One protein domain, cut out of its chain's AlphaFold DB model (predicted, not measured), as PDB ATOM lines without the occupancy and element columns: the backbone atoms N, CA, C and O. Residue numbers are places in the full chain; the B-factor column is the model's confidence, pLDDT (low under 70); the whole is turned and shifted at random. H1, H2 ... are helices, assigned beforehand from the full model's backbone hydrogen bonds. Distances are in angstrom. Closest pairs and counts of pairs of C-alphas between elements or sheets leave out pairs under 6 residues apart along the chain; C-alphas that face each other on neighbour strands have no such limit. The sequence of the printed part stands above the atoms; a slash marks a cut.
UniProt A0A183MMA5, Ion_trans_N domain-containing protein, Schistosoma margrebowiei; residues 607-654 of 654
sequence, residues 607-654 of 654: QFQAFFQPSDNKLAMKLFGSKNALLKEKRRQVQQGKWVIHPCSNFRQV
ATOM      1  N   GLN A 607     -23.237  10.616  28.164       82.50
ATOM      2  CA  GLN A 607     -24.015   9.943  27.112       82.50
ATOM      3  C   GLN A 607     -25.444   9.604  27.576       82.50
ATOM      4  O   GLN A 607     -26.403   9.815  26.832       82.50
ATOM      5  N   PHE A 608     -25.627   9.143  28.820       77.94
ATOM      6  CA  PHE A 608     -26.961   8.930  29.392       77.94
ATOM      7  C   PHE A 608     -27.759  10.232  29.478       77.94
ATOM      8  O   PHE A 608     -28.919  10.257  29.066       77.94
ATOM      9  N   GLN A 609     -27.151  11.326  29.941       74.25
ATOM     10  CA  GLN A 609     -27.794  12.641  29.940       74.25
ATOM     11  C   GLN A 609     -28.146  13.090  28.512       74.25
ATOM     12  O   GLN A 609     -29.278  13.514  28.285       74.25
ATOM     13  N   ALA A 610     -27.246  12.911  27.537       74.62
ATOM     14  CA  ALA A 610     -27.445  13.246  26.124       74.62
ATOM     15  C   ALA A 610     -28.652  12.526  25.488       74.62
ATOM     16  O   ALA A 610     -29.428  13.160  24.769       74.62
ATOM     17  N   PHE A 611     -28.873  11.238  25.791       72.19
ATOM     18  CA  PHE A 611     -30.061  10.504  25.325       72.19
ATOM     19  C   PHE A 611     -31.379  11.089  25.852       72.19
ATOM     20  O   PHE A 611     -32.396  11.029  25.157       72.19
ATOM     21  N   PHE A 612     -31.357  11.653  27.061       67.75
ATOM     22  CA  PHE A 612     -32.513  12.252  27.728       67.75
ATOM     23  C   PHE A 612     -32.709  13.745  27.424       67.75
ATOM     24  O   PHE A 612     -33.746  14.315  27.779       67.75
ATOM     25  N   GLN A 613     -31.774  14.380  26.712       72.62
ATOM     26  CA  GLN A 613     -31.994  15.711  26.158       72.62
ATOM     27  C   GLN A 613     -32.960  15.640  24.955       72.62
ATOM     28  O   GLN A 613     -32.756  14.807  24.067       72.62
ATOM     29  N   PRO A 614     -33.961  16.541  24.845       66.00
ATOM     30  CA  PRO A 614     -34.800  16.732  23.661       66.00
ATOM     31  C   PRO A 614     -34.001  17.414  22.532       66.00
ATOM     32  O   PRO A 614     -34.270  18.538  22.100       66.00
ATOM     33  N   SER A 615     -32.990  16.693  22.062       73.44
ATOM     34  CA  SER A 615     -32.235  16.915  20.833       73.44
ATOM     35  C   SER A 615     -32.960  16.263  19.647       73.44
ATOM     36  O   SER A 615     -33.824  15.407  19.837       73.44
ATOM     37  N   ASP A 616     -32.600  16.621  18.410       73.50
ATOM     38  CA  ASP A 616     -33.144  16.021  17.173       73.50
ATOM     39  C   ASP A 616     -32.642  14.568  16.934       73.50
ATOM     40  O   ASP A 616     -32.377  14.144  15.808       73.50
ATOM     41  N   ASN A 617     -32.483  13.780  18.002       82.25
ATOM     42  CA  ASN A 617     -32.012  12.400  17.949       82.25
ATOM     43  C   ASN A 617     -33.158  11.409  17.628       82.25
ATOM     44  O   ASN A 617     -34.344  11.674  17.859       82.25
ATOM     45  N   LYS A 618     -32.811  10.228  17.094       81.88
ATOM     46  CA  LYS A 618     -33.795   9.218  16.646       81.88
ATOM     47  C   LYS A 618     -34.658   8.648  17.786       81.88
ATOM     48  O   LYS A 618     -35.791   8.244  17.532       81.88
ATOM     49  N   LEU A 619     -34.154   8.623  19.024       80.94
ATOM     50  CA  LEU A 619     -34.908   8.179  20.201       80.94
ATOM     51  C   LEU A 619     -35.960   9.222  20.594       80.94
ATOM     52  O   LEU A 619     -37.125   8.874  20.760       80.94
ATOM     53  N   ALA A 620     -35.591  10.502  20.646       80.94
ATOM     54  CA  ALA A 620     -36.504  11.604  20.923       80.94
ATOM     55  C   ALA A 620     -37.601  11.714  19.846       80.94
ATOM     56  O   ALA A 620     -38.782  11.819  20.176       80.94
ATOM     57  N   MET A 621     -37.260  11.559  18.561       85.50
ATOM     58  CA  MET A 621     -38.260  11.449  17.484       85.50
ATOM     59  C   MET A 621     -39.233  10.276  17.679       85.50
ATOM     60  O   MET A 621     -40.419  10.418  17.390       85.50
ATOM     61  N   LYS A 622     -38.774   9.145  18.231       83.94
ATOM     62  CA  LYS A 622     -39.633   7.998  18.570       83.94
ATOM     63  C   LYS A 622     -40.477   8.224  19.836       83.94
ATOM     64  O   LYS A 622     -41.574   7.684  19.919       83.94
ATOM     65  N   LEU A 623     -39.993   9.013  20.799       83.12
ATOM     66  CA  LEU A 623     -40.695   9.334  22.052       83.12
ATOM     67  C   LEU A 623     -41.781  10.405  21.875       83.12
ATOM     68  O   LEU A 623     -42.858  10.273  22.452       83.12
ATOM     69  N   PHE A 624     -41.515  11.444  21.077       82.69
ATOM     70  CA  PHE A 624     -42.440  12.562  20.842       82.69
ATOM     71  C   PHE A 624     -43.245  12.432  19.537       82.69
ATOM     72  O   PHE A 624     -44.147  13.229  19.286       82.69
ATOM     73  N   GLY A 625     -42.924  11.459  18.679       84.62
ATOM     74  CA  GLY A 625     -43.661  11.117  17.454       84.62
ATOM     75  C   GLY A 625     -43.584  12.137  16.307       84.62
ATOM     76  O   GLY A 625     -43.874  11.790  15.166       84.62
ATOM     77  N   SER A 626     -43.190  13.388  16.567       89.31
ATOM     78  CA  SER A 626     -43.018  14.424  15.543       89.31
ATOM     79  C   SER A 626     -42.012  15.499  15.960       89.31
ATOM     80  O   SER A 626     -41.859  15.807  17.146       89.31
ATOM     81  N   LYS A 627     -41.380  16.152  14.973       88.00
ATOM     82  CA  LYS A 627     -40.473  17.289  15.210       88.00
ATOM     83  C   LYS A 627     -41.170  18.467  15.901       88.00
ATOM     84  O   LYS A 627     -40.581  19.114  16.761       88.00
ATOM     85  N   ASN A 628     -42.453  18.689  15.609       87.56
ATOM     86  CA  ASN A 628     -43.247  19.747  16.240       87.56
ATOM     87  C   ASN A 628     -43.528  19.471  17.727       87.56
ATOM     88  O   ASN A 628     -43.551  20.410  18.522       87.56
ATOM     89  N   ALA A 629     -43.710  18.205  18.120       86.12
ATOM     90  CA  ALA A 629     -43.840  17.821  19.524       86.12
ATOM     91  C   ALA A 629     -42.499  17.939  20.270       86.12
ATOM     92  O   ALA A 629     -42.460  18.539  21.342       86.12
ATOM     93  N   LEU A 630     -41.390  17.490  19.664       87.12
ATOM     94  CA  LEU A 630     -40.044  17.701  20.215       87.12
ATOM     95  C   LEU A 630     -39.746  19.193  20.440       87.12
ATOM     96  O   LEU A 630     -39.270  19.575  21.504       87.12
ATOM     97  N   LEU A 631     -40.059  20.056  19.469       88.06
ATOM     98  CA  LEU A 631     -39.802  21.498  19.566       88.06
ATOM     99  C   LEU A 631     -40.739  22.217  20.560       88.06
ATOM    100  O   LEU A 631     -40.442  23.331  20.999       88.06
ATOM    101  N   LYS A 632     -41.870  21.606  20.936       85.44
ATOM    102  CA  LYS A 632     -42.672  22.031  22.097       85.44
ATOM    103  C   LYS A 632     -41.996  21.609  23.405       85.44
ATOM    104  O   LYS A 632     -41.805  22.463  24.263       85.44
ATOM    105  N   GLU A 633     -41.563  20.354  23.527       84.00
ATOM    106  CA  GLU A 633     -40.875  19.855  24.729       84.00
ATOM    107  C   GLU A 633     -39.557  20.593  24.999       84.00
ATOM    108  O   GLU A 633     -39.307  21.010  26.127       84.00
ATOM    109  N   LYS A 634     -38.740  20.842  23.968       84.62
ATOM    110  CA  LYS A 634     -37.497  21.618  24.092       84.62
ATOM    111  C   LYS A 634     -37.757  23.019  24.661       84.62
ATOM    112  O   LYS A 634     -36.992  23.488  25.496       84.62
ATOM    113  N   ARG A 635     -38.866  23.666  24.275       85.44
ATOM    114  CA  ARG A 635     -39.282  24.957  24.854       85.44
ATOM    115  C   ARG A 635     -39.818  24.818  26.279       85.44
ATOM    116  O   ARG A 635     -39.403  25.607  27.118       85.44
ATOM    117  N   ARG A 636     -40.639  23.800  26.581       85.50
ATOM    118  CA  ARG A 636     -41.067  23.493  27.963       85.50
ATOM    119  C   ARG A 636     -39.852  23.332  28.878       85.50
ATOM    120  O   ARG A 636     -39.830  23.881  29.971       85.50
ATOM    121  N   GLN A 637     -38.838  22.603  28.429       81.19
ATOM    122  CA  GLN A 637     -37.641  22.325  29.211       81.19
ATOM    123  C   GLN A 637     -36.797  23.582  29.464       81.19
ATOM    124  O   GLN A 637     -36.389  23.792  30.601       81.19
ATOM    125  N   VAL A 638     -36.613  24.451  28.462       81.00
ATOM    126  CA  VAL A 638     -35.983  25.775  28.653       81.00
ATOM    127  C   VAL A 638     -36.792  26.643  29.629       81.00
ATOM    128  O   VAL A 638     -36.210  27.303  30.480       81.00
ATOM    129  N   GLN A 639     -38.125  26.611  29.556       76.38
ATOM    130  CA  GLN A 639     -39.012  27.402  30.422       76.38
ATOM    131  C   GLN A 639     -39.144  26.870  31.859       76.38
ATOM    132  O   GLN A 639     -39.502  27.630  32.751       76.38
ATOM    133  N   GLN A 640     -38.916  25.573  32.093       75.88
ATOM    134  CA  GLN A 640     -39.155  24.920  33.391       75.88
ATOM    135  C   GLN A 640     -37.886  24.366  34.057       75.88
ATOM    136  O   GLN A 640     -37.985  23.808  35.149       75.88
ATOM    137  N   GLY A 641     -36.722  24.425  33.399       67.38
ATOM    138  CA  GLY A 641     -35.419  23.934  33.889       67.38
ATOM    139  C   GLY A 641     -35.308  22.417  34.124       67.38
ATOM    140  O   GLY A 641     -34.219  21.903  34.368       67.38
ATOM    141  N   LYS A 642     -36.422  21.677  34.065       63.81
ATOM    142  CA  LYS A 642     -36.530  20.282  34.513       63.81
ATOM    143  C   LYS A 642     -36.470  19.297  33.344       63.81
ATOM    144  O   LYS A 642     -37.401  19.196  32.529       63.81
ATOM    145  N   TRP A 643     -35.360  18.562  33.294       63.06
ATOM    146  CA  TRP A 643     -35.099  17.478  32.349       63.06
ATOM    147  C   TRP A 643     -36.050  16.295  32.572       63.06
ATOM    148  O   TRP A 643     -36.266  15.888  33.705       63.06
ATOM    149  N   VAL A 644     -36.564  15.742  31.467       62.53
ATOM    150  CA  VAL A 644     -37.447  14.560  31.375       62.53
ATOM    151  C   VAL A 644     -38.767  14.625  32.160       62.53
ATOM    152  O   VAL A 644     -38.829  14.663  33.385       62.53
ATOM    153  N   ILE A 645     -39.868  14.489  31.421       63.38
ATOM    154  CA  ILE A 645     -41.172  14.098  31.966       63.38
ATOM    155  C   ILE A 645     -41.040  12.674  32.540       63.38
ATOM    156  O   ILE A 645     -40.906  11.711  31.781       63.38
ATOM    157  N   HIS A 646     -41.059  12.542  33.873       53.31
ATOM    158  CA  HIS A 646     -41.068  11.255  34.589       53.31
ATOM    159  C   HIS A 646     -42.126  10.306  33.981       53.31
ATOM    160  O   HIS A 646     -43.208  10.784  33.632       53.31
ATOM    161  N   PRO A 647     -41.884   8.982  33.852       54.38
ATOM    162  CA  PRO A 647     -42.819   8.058  33.195       54.38
ATOM    163  C   PRO A 647     -44.261   8.115  33.730       54.38
ATOM    164  O   PRO A 647     -45.190   7.924  32.947       54.38
ATOM    165  N   CYS A 648     -44.443   8.446  35.015       44.19
ATOM    166  CA  CYS A 648     -45.748   8.625  35.668       44.19
ATOM    167  C   CYS A 648     -46.171  10.101  35.847       44.19
ATOM    168  O   CYS A 648     -46.958  10.403  36.734       44.19
ATOM    169  N   SER A 649     -45.610  11.048  35.088       45.78
ATOM    170  CA  SER A 649     -46.015  12.462  35.135       45.78
ATOM    171  C   SER A 649     -47.275  12.709  34.298       45.78
ATOM    172  O   SER A 649     -47.386  12.230  33.167       45.78
ATOM    173  N   ASN A 650     -48.201  13.516  34.831       51.34
ATOM    174  CA  ASN A 650     -49.543  13.753  34.276       51.34
ATOM    175  C   ASN A 650     -49.574  14.427  32.888       51.34
ATOM    176  O   ASN A 650     -50.636  14.521  32.284       51.34
ATOM    177  N   PHE A 651     -48.424  14.802  32.313       48.78
ATOM    178  CA  PHE A 651     -48.289  15.261  30.917       48.78
ATOM    179  C   PHE A 651     -48.764  14.250  29.846       48.78
ATOM    180  O   PHE A 651     -48.701  14.546  28.653       48.78
ATOM    181  N   ARG A 652     -49.227  13.057  30.246       46.84
ATOM    182  CA  ARG A 652     -49.865  12.047  29.387       46.84
ATOM    183  C   ARG A 652     -51.403  12.075  29.391       46.84
ATOM    184  O   ARG A 652     -51.988  11.246  28.703       46.84
ATOM    185  N   GLN A 653     -52.047  12.966  30.149       37.47
ATOM    186  CA  GLN A 653     -53.510  13.047  30.265       37.47
ATOM    187  C   GLN A 653     -54.074  14.353  29.683       37.47
ATOM    188  O   GLN A 653     -54.336  15.299  30.424       37.47
ATOM    189  N   VAL A 654     -54.284  14.361  28.360       33.69
ATOM    190  CA  VAL A 654     -55.351  15.093  27.641       33.69
ATOM    191  C   VAL A 654     -55.782  14.226  26.461       33.69
ATOM    192  O   VAL A 654     -54.871  13.830  25.699       33.69
TER     193      VAL A 654
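Overview. This is residues 607 to 654 of the 654 residues of the protein "Ion_trans_N domain-containing protein" of Schistosoma margrebowiei (UniProt A0A183MMA5). Three helices follow one another as an open arch: H3, the longest, makes one side, the short H2 meets it at a corner near its first residues, and the short H1 makes the other side, with H1 and H3 apart. Beyond H3 the chain goes on as a tail with no named element, of which residues 646 to 654 stick out. The printed part has 48 residues with three named helices, in the order H1, H2, H3, and no named strand; its class is all helix, with 27 residues in named elements. The whole is compact by its radius of gyration of the C-alphas, 10.4 A, and the C-alphas span 27 by 21 by 20 A.

Along the chain. H3 is residues 627 to 640, 19.8 A from first to last C-alpha, from C-alpha 627 at (-40.473, 17.289, 15.210) to C-alpha 640 at (-39.155, 24.920, 33.391). Before it comes H2, residues 618 to 624, 10.2 A long from first to last C-alpha. H1 is residues 607 to 612, 8.8 A from first to last C-alpha, and it begins at C-alpha 607 at (-24.015, 9.943, 27.112).

Arrangement. H3 and H2 touch only at the corner by their link, about perpendicular at 76 degrees. Their closest C-alphas are those of Leu 630 and Phe 624, 5.7 A apart, and H3 touches H2 with residues 627 to 630 alone. H2 and H1 also touch only at the corner by their link, and only just, with 3 pairs of C-alphas within 8 A; the closest are those of Leu 619 and Phe 611, 7.4 A apart. H1 and H2 run the same way at a shallow tilt of 30 degrees. H1 and H3 are apart. In H1 and H2 every O i to N i+4 pair is within hydrogen-bond range, and in H3 9 of 10 are.

Size, cuts and confidence. The two C-alphas farthest apart are those of Gln 607 and Val 654, 31.8 A, the first and last printed residues; Val 654 is also the chain's last residue. Residues 646 to 654 stand free, and the body without them, 39 residues, spans 24 by 23 by 14 A. The printed part has no cut. The links H1 to H2, with 5 residues between them, and H2 to H3, with 2, are tight. The stretch with no named element, residues 641 to 654, has C-alphas 6 to 17 A from the mean of all C-alphas. The mean pLDDT of the printed part is 72.5; residues 612, 614 and 641 to 654 are under 70 in this predicted model.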